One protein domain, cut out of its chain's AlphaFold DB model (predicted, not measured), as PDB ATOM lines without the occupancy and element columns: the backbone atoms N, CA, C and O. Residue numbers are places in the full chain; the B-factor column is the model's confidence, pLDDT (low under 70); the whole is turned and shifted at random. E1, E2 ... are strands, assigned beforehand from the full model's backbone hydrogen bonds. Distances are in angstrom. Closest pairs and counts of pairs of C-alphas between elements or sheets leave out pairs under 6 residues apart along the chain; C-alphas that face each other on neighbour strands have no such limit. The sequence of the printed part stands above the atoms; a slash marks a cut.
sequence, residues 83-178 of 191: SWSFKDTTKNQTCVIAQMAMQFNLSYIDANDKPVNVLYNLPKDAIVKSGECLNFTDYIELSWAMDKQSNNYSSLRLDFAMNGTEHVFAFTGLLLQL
ATOM      1  N   SER A  83      -8.660   7.635  -4.569       97.75
ATOM      2  CA  SER A  83      -8.750   6.247  -5.025       97.75
ATOM      3  C   SER A  83      -9.455   6.188  -6.375       97.75
ATOM      4  O   SER A  83     -10.599   6.626  -6.503       97.75
ATOM      5  N   TRP A  84      -8.770   5.641  -7.372       97.94
ATOM      6  CA  TRP A  84      -9.237   5.566  -8.751       97.94
ATOM      7  C   TRP A  84      -8.951   4.192  -9.335       97.94
ATOM      8  O   TRP A  84      -7.938   3.566  -9.026       97.94
ATOM      9  N   SER A  85      -9.824   3.727 -10.222       97.38
ATOM     10  CA  SER A  85      -9.617   2.478 -10.946       97.38
ATOM     11  C   SER A  85     -10.087   2.606 -12.382       97.38
ATOM     12  O   SER A  85     -11.175   3.136 -12.617       97.38
ATOM     13  N   PHE A  86      -9.315   2.069 -13.320       97.44
ATOM     14  CA  PHE A  86      -9.730   1.956 -14.712       97.44
ATOM     15  C   PHE A  86     -10.055   0.504 -15.059       97.44
ATOM     16  O   PHE A  86      -9.267  -0.413 -14.805       97.44
ATOM     17  N   LYS A  87     -11.242   0.311 -15.641       95.75
ATOM     18  CA  LYS A  87     -11.759  -0.984 -16.069       95.75
ATOM     19  C   LYS A  87     -12.037  -0.952 -17.564       95.75
ATOM     20  O   LYS A  87     -12.887  -0.185 -18.013       95.75
ATOM     21  N   ASP A  88     -11.384  -1.842 -18.302       94.31
ATOM     22  CA  ASP A  88     -11.745  -2.137 -19.682       94.31
ATOM     23  C   ASP A  88     -13.092  -2.871 -19.674       94.31
ATOM     24  O   ASP A  88     -13.214  -4.016 -19.226       94.31
ATOM     25  N   THR A  89     -14.136  -2.184 -20.133       93.25
ATOM     26  CA  THR A  89     -15.506  -2.704 -20.177       93.25
ATOM     27  C   THR A  89     -15.697  -3.769 -21.251       93.25
ATOM     28  O   THR A  89     -16.587  -4.604 -21.109       93.25
ATOM     29  N   THR A  90     -14.844  -3.795 -22.277       93.31
ATOM     30  CA  THR A  90     -14.900  -4.778 -23.365       93.31
ATOM     31  C   THR A  90     -14.330  -6.117 -22.908       93.31
ATOM     32  O   THR A  90     -14.913  -7.165 -23.171       93.31
ATOM     33  N   LYS A  91     -13.212  -6.086 -22.170       92.12
ATOM     34  CA  LYS A  91     -12.574  -7.284 -21.591       92.12
ATOM     35  C   LYS A  91     -13.089  -7.630 -20.190       92.12
ATOM     36  O   LYS A  91     -12.746  -8.678 -19.651       92.12
ATOM     37  N   ASN A  92     -13.898  -6.751 -19.595       93.38
ATOM     38  CA  ASN A  92     -14.383  -6.836 -18.217       93.38
ATOM     39  C   ASN A  92     -13.245  -6.985 -17.181       93.38
ATOM     40  O   ASN A  92     -13.402  -7.672 -16.172       93.38
ATOM     41  N   GLN A  93     -12.108  -6.326 -17.423       93.44
ATOM     42  CA  GLN A  93     -10.884  -6.436 -16.626       93.44
ATOM     43  C   GLN A  93     -10.474  -5.073 -16.063       93.44
ATOM     44  O   GLN A  93     -10.461  -4.075 -16.781       93.44
ATOM     45  N   THR A  94     -10.113  -5.031 -14.781       95.19
ATOM     46  CA  THR A  94      -9.464  -3.865 -14.164       95.19
ATOM     47  C   THR A  94      -7.955  -3.999 -14.338       95.19
ATOM     48  O   THR A  94      -7.403  -5.009 -13.909       95.19
ATOM     49  N   CYS A  95      -7.303  -3.008 -14.948       94.06
ATOM     50  CA  CYS A  95      -5.845  -3.012 -15.145       94.06
ATOM     51  C   CYS A  95      -5.110  -2.022 -14.235       94.06
ATOM     52  O   CYS A  95      -4.000  -2.303 -13.797       94.06
ATOM     53  N   VAL A  96      -5.743  -0.902 -13.869       95.88
ATOM     54  CA  VAL A  96      -5.126   0.109 -13.000       95.88
ATOM     55  C   VAL A  96      -5.997   0.348 -11.778       95.88
ATOM     56  O   VAL A  96      -7.193   0.615 -11.904       95.88
ATOM     57  N   ILE A  97      -5.382   0.288 -10.598       95.88
ATOM     58  CA  ILE A  97      -5.937   0.760  -9.328       95.88
ATOM     59  C   ILE A  97      -4.887   1.688  -8.721       95.88
ATOM     60  O   ILE A  97      -3.772   1.260  -8.432       95.88
ATOM     61  N   ALA A  98      -5.237   2.956  -8.541       95.31
ATOM     62  CA  ALA A  98      -4.363   3.975  -7.983       95.31
ATOM     63  C   ALA A  98      -4.982   4.520  -6.695       95.31
ATOM     64  O   ALA A  98      -6.015   5.186  -6.735       95.31
ATOM     65  N   GLN A  99      -4.339   4.249  -5.560       96.56
ATOM     66  CA  GLN A  99      -4.664   4.856  -4.273       96.56
ATOM     67  C   GLN A  99      -3.453   5.656  -3.802       96.56
ATOM     68  O   GLN A  99      -2.414   5.085  -3.483       96.56
ATOM     69  N   MET A 100      -3.564   6.981  -3.811       95.62
ATOM     70  CA  MET A 100      -2.419   7.861  -3.579       95.62
ATOM     71  C   MET A 100      -2.856   9.250  -3.122       95.62
ATOM     72  O   MET A 100      -3.945   9.718  -3.454       95.62
ATOM     73  N   ALA A 101      -1.970   9.915  -2.388       96.62
ATOM     74  CA  ALA A 101      -2.046  11.333  -2.072       96.62
ATOM     75  C   ALA A 101      -0.865  12.022  -2.769       96.62
ATOM     76  O   ALA A 101       0.286  11.657  -2.527       96.62
ATOM     77  N   MET A 102      -1.132  12.970  -3.671       95.06
ATOM     78  CA  MET A 102      -0.090  13.621  -4.476       95.06
ATOM     79  C   MET A 102      -0.063  15.129  -4.237       95.06
ATOM     80  O   MET A 102      -1.100  15.791  -4.263       95.06
ATOM     81  N   GLN A 103       1.145  15.664  -4.069       95.69
ATOM     82  CA  GLN A 103       1.421  17.095  -4.011       95.69
ATOM     83  C   GLN A 103       2.562  17.418  -4.976       95.69
ATOM     84  O   GLN A 103       3.621  16.792  -4.941       95.69
ATOM     85  N   PHE A 104       2.345  18.400  -5.841       94.38
ATOM     86  CA  PHE A 104       3.325  18.879  -6.804       94.38
ATOM     87  C   PHE A 104       3.979  20.153  -6.283       94.38
ATOM     88  O   PHE A 104       3.288  21.062  -5.835       94.38
ATOM     89  N   ASN A 105       5.305  20.241  -6.381       93.69
ATOM     90  CA  ASN A 105       6.039  21.485  -6.168       93.69
ATOM     91  C   ASN A 105       6.295  22.134  -7.531       93.69
ATOM     92  O   ASN A 105       7.137  21.669  -8.299       93.69
ATOM     93  N   LEU A 106       5.500  23.149  -7.857       92.56
ATOM     94  CA  LEU A 106       5.474  23.792  -9.165       92.56
ATOM     95  C   LEU A 106       6.133  25.165  -9.084       92.56
ATOM     96  O   LEU A 106       5.837  25.939  -8.180       92.56
ATOM     97  N   SER A 107       6.957  25.496 -10.075       91.88
ATOM     98  CA  SER A 107       7.522  26.837 -10.240       91.88
ATOM     99  C   SER A 107       6.920  27.506 -11.473       91.88
ATOM    100  O   SER A 107       6.901  26.912 -12.550       91.88
ATOM    101  N   TYR A 108       6.483  28.759 -11.347       91.25
ATOM    102  CA  TYR A 108       6.019  29.586 -12.467       91.25
ATOM    103  C   TYR A 108       6.559  31.015 -12.366       91.25
ATOM    104  O   TYR A 108       7.187  31.381 -11.378       91.25
ATOM    105  N   ILE A 109       6.348  31.817 -13.412       91.62
ATOM    106  CA  ILE A 109       6.758  33.225 -13.454       91.62
ATOM    107  C   ILE A 109       5.556  34.117 -13.144       91.62
ATOM    108  O   ILE A 109       4.508  33.994 -13.785       91.62
ATOM    109  N   ASP A 110       5.700  35.006 -12.165       91.25
ATOM    110  CA  ASP A 110       4.683  35.999 -11.830       91.25
ATOM    111  C   ASP A 110       4.682  37.194 -12.801       91.25
ATOM    112  O   ASP A 110       5.555  37.352 -13.659       91.25
ATOM    113  N   ALA A 111       3.683  38.062 -12.671       90.56
ATOM    114  CA  ALA A 111       3.535  39.264 -13.486       90.56
ATOM    115  C   ALA A 111       4.726  40.246 -13.400       90.56
ATOM    116  O   ALA A 111       4.848  41.106 -14.268       90.56
ATOM    117  N   ASN A 112       5.603  40.110 -12.397       92.69
ATOM    118  CA  ASN A 112       6.804  40.925 -12.197       92.69
ATOM    119  C   ASN A 112       8.089  40.210 -12.653       92.69
ATOM    120  O   ASN A 112       9.186  40.613 -12.256       92.69
ATOM    121  N   ASP A 113       7.963  39.142 -13.449       92.62
ATOM    122  CA  ASP A 113       9.073  38.327 -13.948       92.62
ATOM    123  C   ASP A 113       9.897  37.644 -12.840       92.62
ATOM    124  O   ASP A 113      11.087  37.361 -13.003       92.62
ATOM    125  N   LYS A 114       9.265  37.342 -11.699       91.88
ATOM    126  CA  LYS A 114       9.891  36.604 -10.598       91.88
ATOM    127  C   LYS A 114       9.432  35.145 -10.574       91.88
ATOM    128  O   LYS A 114       8.247  34.877 -10.781       91.88
ATOM    129  N   PRO A 115      10.339  34.190 -10.294       91.75
ATOM    130  CA  PRO A 115       9.951  32.808 -10.060       91.75
ATOM    131  C   PRO A 115       9.197  32.688  -8.732       91.75
ATOM    132  O   PRO A 115       9.657  33.169  -7.694       91.75
ATOM    133  N   VAL A 116       8.052  32.016  -8.770       91.12
ATOM    134  CA  VAL A 116       7.208  31.706  -7.614       91.12
ATOM    135  C   VAL A 116       7.022  30.199  -7.545       91.12
ATOM    136  O   VAL A 116       6.679  29.572  -8.547       91.12
ATOM    137  N   ASN A 117       7.238  29.631  -6.358       91.31
ATOM    138  CA  ASN A 117       6.970  28.224  -6.080       91.31
ATOM    139  C   ASN A 117       5.622  28.079  -5.379       91.31
ATOM    140  O   ASN A 117       5.332  28.814  -4.432       91.31
ATOM    141  N   VAL A 118       4.832  27.103  -5.809       89.56
ATOM    142  CA  VAL A 118       3.565  26.734  -5.184       89.56
ATOM    143  C   VAL A 118       3.484  25.230  -5.004       89.56
ATOM    144  O   VAL A 118       3.924  24.452  -5.851       89.56
ATOM    145  N   LEU A 119       2.890  24.829  -3.886       91.88
ATOM    146  CA  LEU A 119       2.501  23.448  -3.658       91.88
ATOM    147  C   LEU A 119       1.072  23.261  -4.159       91.88
ATOM    148  O   LEU A 119       0.173  24.007  -3.773       91.88
ATOM    149  N   TYR A 120       0.873  22.268  -5.017       92.00
ATOM    150  CA  TYR A 120      -0.409  21.958  -5.630       92.00
ATOM    151  C   TYR A 120      -0.831  20.533  -5.273       92.00
ATOM    152  O   TYR A 120      -0.184  19.573  -5.687       92.00
ATOM    153  N   ASN A 121      -1.911  20.386  -4.508       94.50
ATOM    154  CA  ASN A 121      -2.450  19.074  -4.147       94.50
ATOM    155  C   ASN A 121      -3.367  18.553  -5.257       94.50
ATOM    156  O   ASN A 121      -4.242  19.281  -5.727       94.50
ATOM    157  N   LEU A 122      -3.207  17.282  -5.632       95.12
ATOM    158  CA  LEU A 122      -4.168  16.592  -6.491       95.12
ATOM    159  C   LEU A 122      -5.517  16.492  -5.757       95.12
ATOM    160  O   LEU A 122      -5.552  15.969  -4.640       95.12
ATOM    161  N   PRO A 123      -6.631  16.948  -6.352       94.62
ATOM    162  CA  PRO A 123      -7.937  16.805  -5.721       94.62
ATOM    163  C   PRO A 123      -8.357  15.336  -5.632       94.62
ATOM    164  O   PRO A 123      -8.337  14.609  -6.626       94.62
ATOM    165  N   LYS A 124      -8.781  14.892  -4.444       96.00
ATOM    166  CA  LYS A 124      -9.251  13.511  -4.223       96.00
ATOM    167  C   LYS A 124     -10.505  13.150  -5.025       96.00
ATOM    168  O   LYS A 124     -10.779  11.975  -5.233       96.00
ATOM    169  N   ASP A 125     -11.277  14.156  -5.423       94.12
ATOM    170  CA  ASP A 125     -12.520  14.058  -6.184       94.12
ATOM    171  C   ASP A 125     -12.302  14.186  -7.699       94.12
ATOM    172  O   ASP A 125     -13.272  14.274  -8.454       94.12
ATOM    173  N   ALA A 126     -11.044  14.153  -8.160       96.31
ATOM    174  CA  ALA A 126     -10.740  13.990  -9.574       96.31
ATOM    175  C   ALA A 126     -11.452  12.753 -10.139       96.31
ATOM    176  O   ALA A 126     -11.581  11.721  -9.478       96.31
ATOM    177  N   ILE A 127     -11.911  12.851 -11.381       96.75
ATOM    178  CA  ILE A 127     -12.641  11.784 -12.060       96.75
ATOM    179  C   ILE A 127     -11.738  11.070 -13.055       96.75
ATOM    180  O   ILE A 127     -10.859  11.681 -13.658       96.75
ATOM    181  N   VAL A 128     -11.978   9.780 -13.276       97.69
ATOM    182  CA  VAL A 128     -11.307   9.039 -14.349       97.69
ATOM    183  C   VAL A 128     -11.872   9.512 -15.688       97.69
ATOM    184  O   VAL A 128     -13.046   9.295 -15.984       97.69
ATOM    185  N   LYS A 129     -11.045  10.191 -16.484       96.81
ATOM    186  CA  LYS A 129     -11.387  10.714 -17.813       96.81
ATOM    187  C   LYS A 129     -11.176   9.666 -18.897       96.81
ATOM    188  O   LYS A 129     -12.000   9.542 -19.800       96.81
ATOM    189  N   SER A 130     -10.060   8.948 -18.830       96.50
ATOM    190  CA  SER A 130      -9.699   7.915 -19.796       96.50
ATOM    191  C   SER A 130      -8.713   6.920 -19.178       96.50
ATOM    192  O   SER A 130      -8.261   7.086 -18.043       96.50
ATOM    193  N   GLY A 131      -8.409   5.860 -19.914       96.31
ATOM    194  CA  GLY A 131      -7.433   4.853 -19.537       96.31
ATOM    195  C   GLY A 131      -7.301   3.809 -20.634       96.31
ATOM    196  O   GLY A 131      -8.094   3.780 -21.579       96.31
ATOM    197  N   GLU A 132      -6.304   2.948 -20.503       95.19
ATOM    198  CA  GLU A 132      -6.084   1.854 -21.438       95.19
ATOM    199  C   GLU A 132      -5.482   0.653 -20.717       95.19
ATOM    200  O   GLU A 132      -4.647   0.818 -19.827       95.19
ATOM    201  N   CYS A 133      -5.939  -0.536 -21.118       94.75
ATOM    202  CA  CYS A 133      -5.445  -1.819 -20.639       94.75
ATOM    203  C   CYS A 133      -4.797  -2.586 -21.807       94.75
ATOM    204  O   CYS A 133      -5.505  -3.258 -22.581       94.75
ATOM    205  N   LEU A 134      -3.474  -2.486 -21.959       92.06
ATOM    206  CA  LEU A 134      -2.708  -3.276 -22.933       92.06
ATOM    207  C   LEU A 134      -1.897  -4.361 -22.221       92.06
ATOM    208  O   LEU A 134      -1.868  -4.473 -21.006       92.06
ATOM    209  N   ASN A 135      -1.236  -5.220 -22.996       90.38
ATOM    210  CA  ASN A 135      -0.534  -6.369 -22.420       90.38
ATOM    211  C   ASN A 135       0.690  -5.973 -21.581       90.38
ATOM    212  O   ASN A 135       1.056  -6.702 -20.666       90.38
ATOM    213  N   PHE A 136       1.347  -4.864 -21.924       93.38
ATOM    214  CA  PHE A 136       2.604  -4.438 -21.299       93.38
ATOM    215  C   PHE A 136       2.623  -2.961 -20.921       93.38
ATOM    216  O   PHE A 136       3.625  -2.495 -20.390       93.38
ATOM    217  N   THR A 137       1.561  -2.216 -21.216       95.56
ATOM    218  CA  THR A 137       1.476  -0.782 -20.945       95.56
ATOM    219  C   THR A 137       0.049  -0.434 -20.592       95.56
ATOM    220  O   THR A 137      -0.850  -0.684 -21.390       95.56
ATOM    221  N   ASP A 138      -0.138   0.199 -19.449       96.38
ATOM    222  CA  ASP A 138      -1.446   0.636 -18.991       96.38
ATOM    223  C   ASP A 138      -1.368   2.107 -18.615       96.38
ATOM    224  O   ASP A 138      -0.314   2.600 -18.206       96.38
ATOM    225  N   TYR A 139      -2.482   2.820 -18.721       97.50
ATOM    226  CA  TYR A 139      -2.552   4.167 -18.173       97.50
ATOM    227  C   TYR A 139      -3.919   4.484 -17.596       97.50
ATOM    228  O   TYR A 139      -4.942   3.904 -17.969       97.50
ATOM    229  N   ILE A 140      -3.922   5.458 -16.691       98.25
ATOM    230  CA  ILE A 140      -5.126   6.107 -16.186       98.25
ATOM    231  C   ILE A 140      -4.957   7.619 -16.315       98.25
ATOM    232  O   ILE A 140      -3.920   8.173 -15.951       98.25
ATOM    233  N   GLU A 141      -5.967   8.285 -16.864       98.31
ATOM    234  CA  GLU A 141      -6.035   9.739 -16.959       98.31
ATOM    235  C   GLU A 141      -7.133  10.250 -16.027       98.31
ATOM    236  O   GLU A 141      -8.307   9.893 -16.161       98.31
ATOM    237  N   LEU A 142      -6.750  11.107 -15.089       98.38
ATOM    238  CA  LEU A 142      -7.635  11.792 -14.160       98.38
ATOM    239  C   LEU A 142      -7.907  13.211 -14.656       98.38
ATOM    240  O   LEU A 142      -7.031  13.838 -15.243       98.38
ATOM    241  N   SER A 143      -9.098  13.736 -14.390       97.25
ATOM    242  CA  SER A 143      -9.494  15.101 -14.735       97.25
ATOM    243  C   SER A 143     -10.246  15.754 -13.587       97.25
ATOM    244  O   SER A 143     -10.992  15.093 -12.865       97.25
ATOM    245  N   TRP A 144     -10.060  17.057 -13.413       94.69
ATOM    246  CA  TRP A 144     -10.772  17.842 -12.406       94.69
ATOM    247  C   TRP A 144     -10.896  19.299 -12.844       94.69
ATOM    248  O   TRP A 144     -10.099  19.798 -13.641       94.69
ATOM    249  N   ALA A 145     -11.914  19.983 -12.328       91.00
ATOM    250  CA  ALA A 145     -12.108  21.407 -12.570       91.00
ATOM    251  C   ALA A 145     -11.139  22.232 -11.710       91.00
ATOM    252  O   ALA A 145     -10.932  21.928 -10.533       91.00
ATOM    253  N   MET A 146     -10.554  23.280 -12.289       86.81
ATOM    254  CA  MET A 146      -9.602  24.156 -11.587       86.81
ATOM    255  C   MET A 146     -10.260  25.277 -10.793       86.81
ATOM    256  O   MET A 146      -9.679  25.806  -9.849       86.81
ATOM    257  N   ASP A 147     -11.481  25.627 -11.160       81.00
ATOM    258  CA  ASP A 147     -12.326  26.535 -10.411       81.00
ATOM    259  C   ASP A 147     -13.788  26.084 -10.563       81.00
ATOM    260  O   ASP A 147     -14.122  25.228 -11.385       81.00
ATOM    261  N   LYS A 148     -14.674  26.615  -9.719       71.94
ATOM    262  CA  LYS A 148     -16.092  26.220  -9.731       71.94
ATOM    263  C   LYS A 148     -16.915  26.929 -10.809       71.94
ATOM    264  O   LYS A 148     -18.098  26.626 -10.937       71.94
ATOM    265  N   GLN A 149     -16.343  27.907 -11.515       68.44
ATOM    266  CA  GLN A 149     -17.086  28.813 -12.401       68.44
ATOM    267  C   GLN A 149     -16.690  28.719 -13.878       68.44
ATOM    268  O   GLN A 149     -17.399  29.256 -14.726       68.44
ATOM    269  N   SER A 150     -15.591  28.055 -14.209       64.00
ATOM    270  CA  SER A 150     -15.071  27.942 -15.564       64.00
ATOM    271  C   SER A 150     -15.077  26.497 -16.052       64.00
ATOM    272  O   SER A 150     -15.057  25.538 -15.286       64.00
ATOM    273  N   ASN A 151     -15.036  26.356 -17.375       79.50
ATOM    274  CA  ASN A 151     -14.800  25.081 -18.048       79.50
ATOM    275  C   ASN A 151     -13.296  24.748 -18.131       79.50
ATOM    276  O   ASN A 151     -12.872  24.069 -19.065       79.50
ATOM    277  N   ASN A 152     -12.464  25.268 -17.217       86.94
ATOM    278  CA  ASN A 152     -11.041  24.948 -17.191       86.94
ATOM    279  C   ASN A 152     -10.820  23.642 -16.429       86.94
ATOM    280  O   ASN A 152     -10.967  23.578 -15.206       86.94
ATOM    281  N   TYR A 153     -10.428  22.615 -17.173       91.56
ATOM    282  CA  TYR A 153     -10.087  21.312 -16.627       91.56
ATOM    283  C   TYR A 153      -8.583  21.095 -16.647       91.56
ATOM    284  O   TYR A 153      -7.892  21.438 -17.610       91.56
ATOM    285  N   SER A 154      -8.110  20.477 -15.581       94.62
ATOM    286  CA  SER A 154      -6.783  19.892 -15.495       94.62
ATOM    287  C   SER A 154      -6.829  18.418 -15.836       94.62
ATOM    288  O   SER A 154      -7.883  17.786 -15.752       94.62
ATOM    289  N   SER A 155      -5.675  17.869 -16.200       97.19
ATOM    290  CA  SER A 155      -5.516  16.437 -16.415       97.19
ATOM    291  C   SER A 155      -4.214  15.921 -15.810       97.19
ATOM    292  O   SER A 155      -3.190  16.605 -15.852       97.19
ATOM    293  N   LEU A 156      -4.263  14.708 -15.266       98.00
ATOM    294  CA  LEU A 156      -3.104  13.937 -14.831       98.00
ATOM    295  C   LEU A 156      -3.173  12.551 -15.457       98.00
ATOM    296  O   LEU A 156      -4.056  11.768 -15.120       98.00
ATOM    297  N   ARG A 157      -2.209  12.226 -16.312       98.06
ATOM    298  CA  ARG A 157      -2.011  10.871 -16.825       98.06
ATOM    299  C   ARG A 157      -0.854  10.197 -16.101       98.06
ATOM    300  O   ARG A 157       0.204  10.799 -15.917       98.06
ATOM    301  N   LEU A 158      -1.088   8.950 -15.714       97.88
ATOM    302  CA  LEU A 158      -0.113   8.058 -15.099       97.88
ATOM    303  C   LEU A 158       0.063   6.857 -16.014       97.88
ATOM    304  O   LEU A 158      -0.907   6.142 -16.271       97.88
ATOM    305  N   ASP A 159       1.284   6.655 -16.487       97.62
ATOM    306  CA  ASP A 159       1.651   5.549 -17.359       97.62
ATOM    307  C   ASP A 159       2.406   4.481 -16.565       97.62
ATOM    308  O   ASP A 159       3.303   4.772 -15.765       97.62
ATOM    309  N   PHE A 160       2.038   3.232 -16.815       96.94
ATOM    310  CA  PHE A 160       2.652   2.044 -16.250       96.94
ATOM    311  C   PHE A 160       3.141   1.155 -17.385       96.94
ATOM    312  O   PHE A 160       2.509   1.068 -18.439       96.94
ATOM    313  N   ALA A 161       4.258   0.469 -17.174       96.25
ATOM    314  CA  ALA A 161       4.720  -0.561 -18.092       96.25
ATOM    315  C   ALA A 161       5.144  -1.811 -17.334       96.25
ATOM    316  O   ALA A 161       5.652  -1.726 -16.218       96.25
ATOM    317  N   MET A 162       4.966  -2.966 -17.965       94.81
ATOM    318  CA  MET A 162       5.368  -4.263 -17.446       94.81
ATOM    319  C   MET A 162       6.439  -4.885 -18.335       94.81
ATOM    320  O   MET A 162       6.264  -5.033 -19.545       94.81
ATOM    321  N   ASN A 163       7.531  -5.323 -17.718       94.56
ATOM    322  CA  ASN A 163       8.461  -6.246 -18.340       94.56
ATOM    323  C   ASN A 163       7.827  -7.645 -18.356       94.56
ATOM    324  O   ASN A 163       7.711  -8.297 -17.319       94.56
ATOM    325  N   GLY A 164       7.423  -8.108 -19.539       91.06
ATOM    326  CA  GLY A 164       6.779  -9.410 -19.714       91.06
ATOM    327  C   GLY A 164       7.661 -10.617 -19.386       91.06
ATOM    328  O   GLY A 164       7.124 -11.679 -19.092       91.06
ATOM    329  N   THR A 165       8.989 -10.470 -19.428       95.12
ATOM    330  CA  THR A 165       9.936 -11.546 -19.100       95.12
ATOM    331  C   THR A 165      10.213 -11.615 -17.602       95.12
ATOM    332  O   THR A 165      10.287 -12.702 -17.040       95.12
ATOM    333  N   GLU A 166      10.363 -10.462 -16.950       94.19
ATOM    334  CA  GLU A 166      10.666 -10.385 -15.513       94.19
ATOM    335  C   GLU A 166       9.403 -10.371 -14.639       94.19
ATOM    336  O   GLU A 166       9.499 -10.523 -13.425       94.19
ATOM    337  N   HIS A 167       8.223 -10.196 -15.245       90.44
ATOM    338  CA  HIS A 167       6.938 -10.022 -14.560       90.44
ATOM    339  C   HIS A 167       6.939  -8.864 -13.550       90.44
ATOM    340  O   HIS A 167       6.244  -8.896 -12.536       90.44
ATOM    341  N   VAL A 168       7.716  -7.822 -13.846       93.44
ATOM    342  CA  VAL A 168       7.823  -6.608 -13.035       93.44
ATOM    343  C   VAL A 168       7.114  -5.476 -13.754       93.44
ATOM    344  O   VAL A 168       7.372  -5.238 -14.933       93.44
ATOM    345  N   PHE A 169       6.248  -4.756 -13.045       92.94
ATOM    346  CA  PHE A 169       5.670  -3.509 -13.530       92.94
ATOM    347  C   PHE A 169       6.313  -2.306 -12.843       92.94
ATOM    348  O   PHE A 169       6.791  -2.390 -11.711       92.94
ATOM    349  N   ALA A 170       6.318  -1.178 -13.539       95.19
ATOM    350  CA  ALA A 170       6.851   0.078 -13.054       95.19
ATOM    351  C   ALA A 170       5.954   1.238 -13.477       95.19
ATOM    352  O   ALA A 170       5.305   1.202 -14.523       95.19
ATOM    353  N   PHE A 171       5.971   2.288 -12.665       95.81
ATOM    354  CA  PHE A 171       5.501   3.602 -13.065       95.81
ATOM    355  C   PHE A 171       6.520   4.222 -14.030       95.81
ATOM    356  O   PHE A 171       7.691   4.358 -13.672       95.81
ATOM    357  N   THR A 172       6.103   4.557 -15.248       96.62
ATOM    358  CA  THR A 172       7.014   4.975 -16.329       96.62
ATOM    359  C   THR A 172       6.831   6.416 -16.768       96.62
ATOM    360  O   THR A 172       7.760   6.993 -17.332       96.62
ATOM    361  N   GLY A 173       5.670   7.015 -16.510       96.50
ATOM    362  CA  GLY A 173       5.374   8.351 -17.005       96.50
ATOM    363  C   GLY A 173       4.329   9.081 -16.183       96.50
ATOM    364  O   GLY A 173       3.363   8.499 -15.696       96.50
ATOM    365  N   LEU A 174       4.535  10.390 -16.068       97.25
ATOM    366  CA  LEU A 174       3.580  11.328 -15.505       97.25
ATOM    367  C   LEU A 174       3.399  12.480 -16.487       97.25
ATOM    368  O   LEU A 174       4.369  13.163 -16.816       97.25
ATOM    369  N   LEU A 175       2.164  12.740 -16.907       97.69
ATOM    370  CA  LEU A 175       1.823  13.930 -17.681       97.69
ATOM    371  C   LEU A 175       0.796  14.749 -16.903       97.69
ATOM    372  O   LEU A 175      -0.354  14.340 -16.763       97.69
ATOM    373  N   LEU A 176       1.216  15.910 -16.405       96.62
ATOM    374  CA  LEU A 176       0.358  16.853 -15.698       96.62
ATOM    375  C   LEU A 176       0.098  18.072 -16.583       96.62
ATOM    376  O   LEU A 176       1.032  18.771 -16.976       96.62
ATOM    377  N   GLN A 177      -1.172  18.347 -16.856       95.06
ATOM    378  CA  GLN A 177      -1.616  19.537 -17.569       95.06
ATOM    379  C   GLN A 177      -2.491  20.383 -16.646       95.06
ATOM    380  O   GLN A 177      -3.591  19.974 -16.280       95.06
ATOM    381  N   LEU A 178      -2.000  21.575 -16.303       91.94
ATOM    382  CA  LEU A 178      -2.698  22.550 -15.469       91.94
ATOM    383  C   LEU A 178      -2.881  23.858 -16.251       91.94
ATOM    384  O   LEU A 178      -1.883  24.449 -16.676       91.94
TER     385      LEU A 178
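Overview. This is residues 83 to 178 of the 191 residues of an uncharacterized protein of Anopheles maculatus (UniProt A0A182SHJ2). A twisted sheet of four strands, E5 to E8, has the two-stranded hairpin E1 and E2 packed crosswise over one face, on the E5 and E6 side, as a partial sandwich that leaves E8 uncovered. A second hairpin, E3 and E4, reaches away from this body as an arm. The printed part has 96 residues with eight named strands, E1 to E8 in order, and no named helix; it is all strand, with the large sheet ordered E5, E6, E7, E8 and antiparallel throughout. It is loose, with a radius of gyration of the C-alphas of 16.1 A, and elongated, spanning 52 by 31 by 18 A.

Arrangement. E1, residues 83 to 88, and E2, residues 93 to 100, form an antiparallel hairpin, with N 84 and O 98 2.9 A apart, within hydrogen-bond range. E2 runs on into E3, residues 103 to 109, across a break of 2 residues, at 72 degrees. E3 and E4, residues 115 to 121, form the next antiparallel hairpin, with N 106 to O 118 at 2.9 A. E4 is apart from E5, residues 127 to 133. E5 to E8 form a meander, each strand the antiparallel neighbour of the one before: E6 is residues 137 to 145, E7 153 to 163 and E8 168 to 177. Within hydrogen-bond range are N 141 and O 130 of E5 and E6, 2.8 A apart, N 156 and O 142 of E6 and E7, 2.9 A apart, and N 157 and O 175 of E7 and E8, 2.8 A apart. The sheets E5 E6 E7 E8 and E1 E2 form a sandwich, two sheets face to face, their strands at 59 degrees. The closest C-alphas of E1 and E5 are those of Phe 86 and Gly 131, 6.1 A apart; those of E2 and E6 are Val 96 and Ile 140, 6.8 A apart. E2 and E7 are near each other, with 5 pairs of C-alphas within 10 A, while E2 and E8 are apart.

Along the chain. E1 begins at C-alpha 83, (-8.750, 6.247, -5.025). E2 measures 21.1 A from first to last C-alpha, and E3 and E4 19.4 A each. E6 measures 27.3 A, E7 33.3 A and E8 28.2 A. E8 ends at C-alpha 177, (-1.616, 19.537, -17.569).

Size, cuts and confidence. The two C-alphas farthest apart are those of Asn 112 and Thr 165, 53.0 A. The printed part has no cut and no long link; the link from E6 to E7 is short, the others tight. Mean pLDDT of the printed part is 93.4, with residues 149 to 150 under 70.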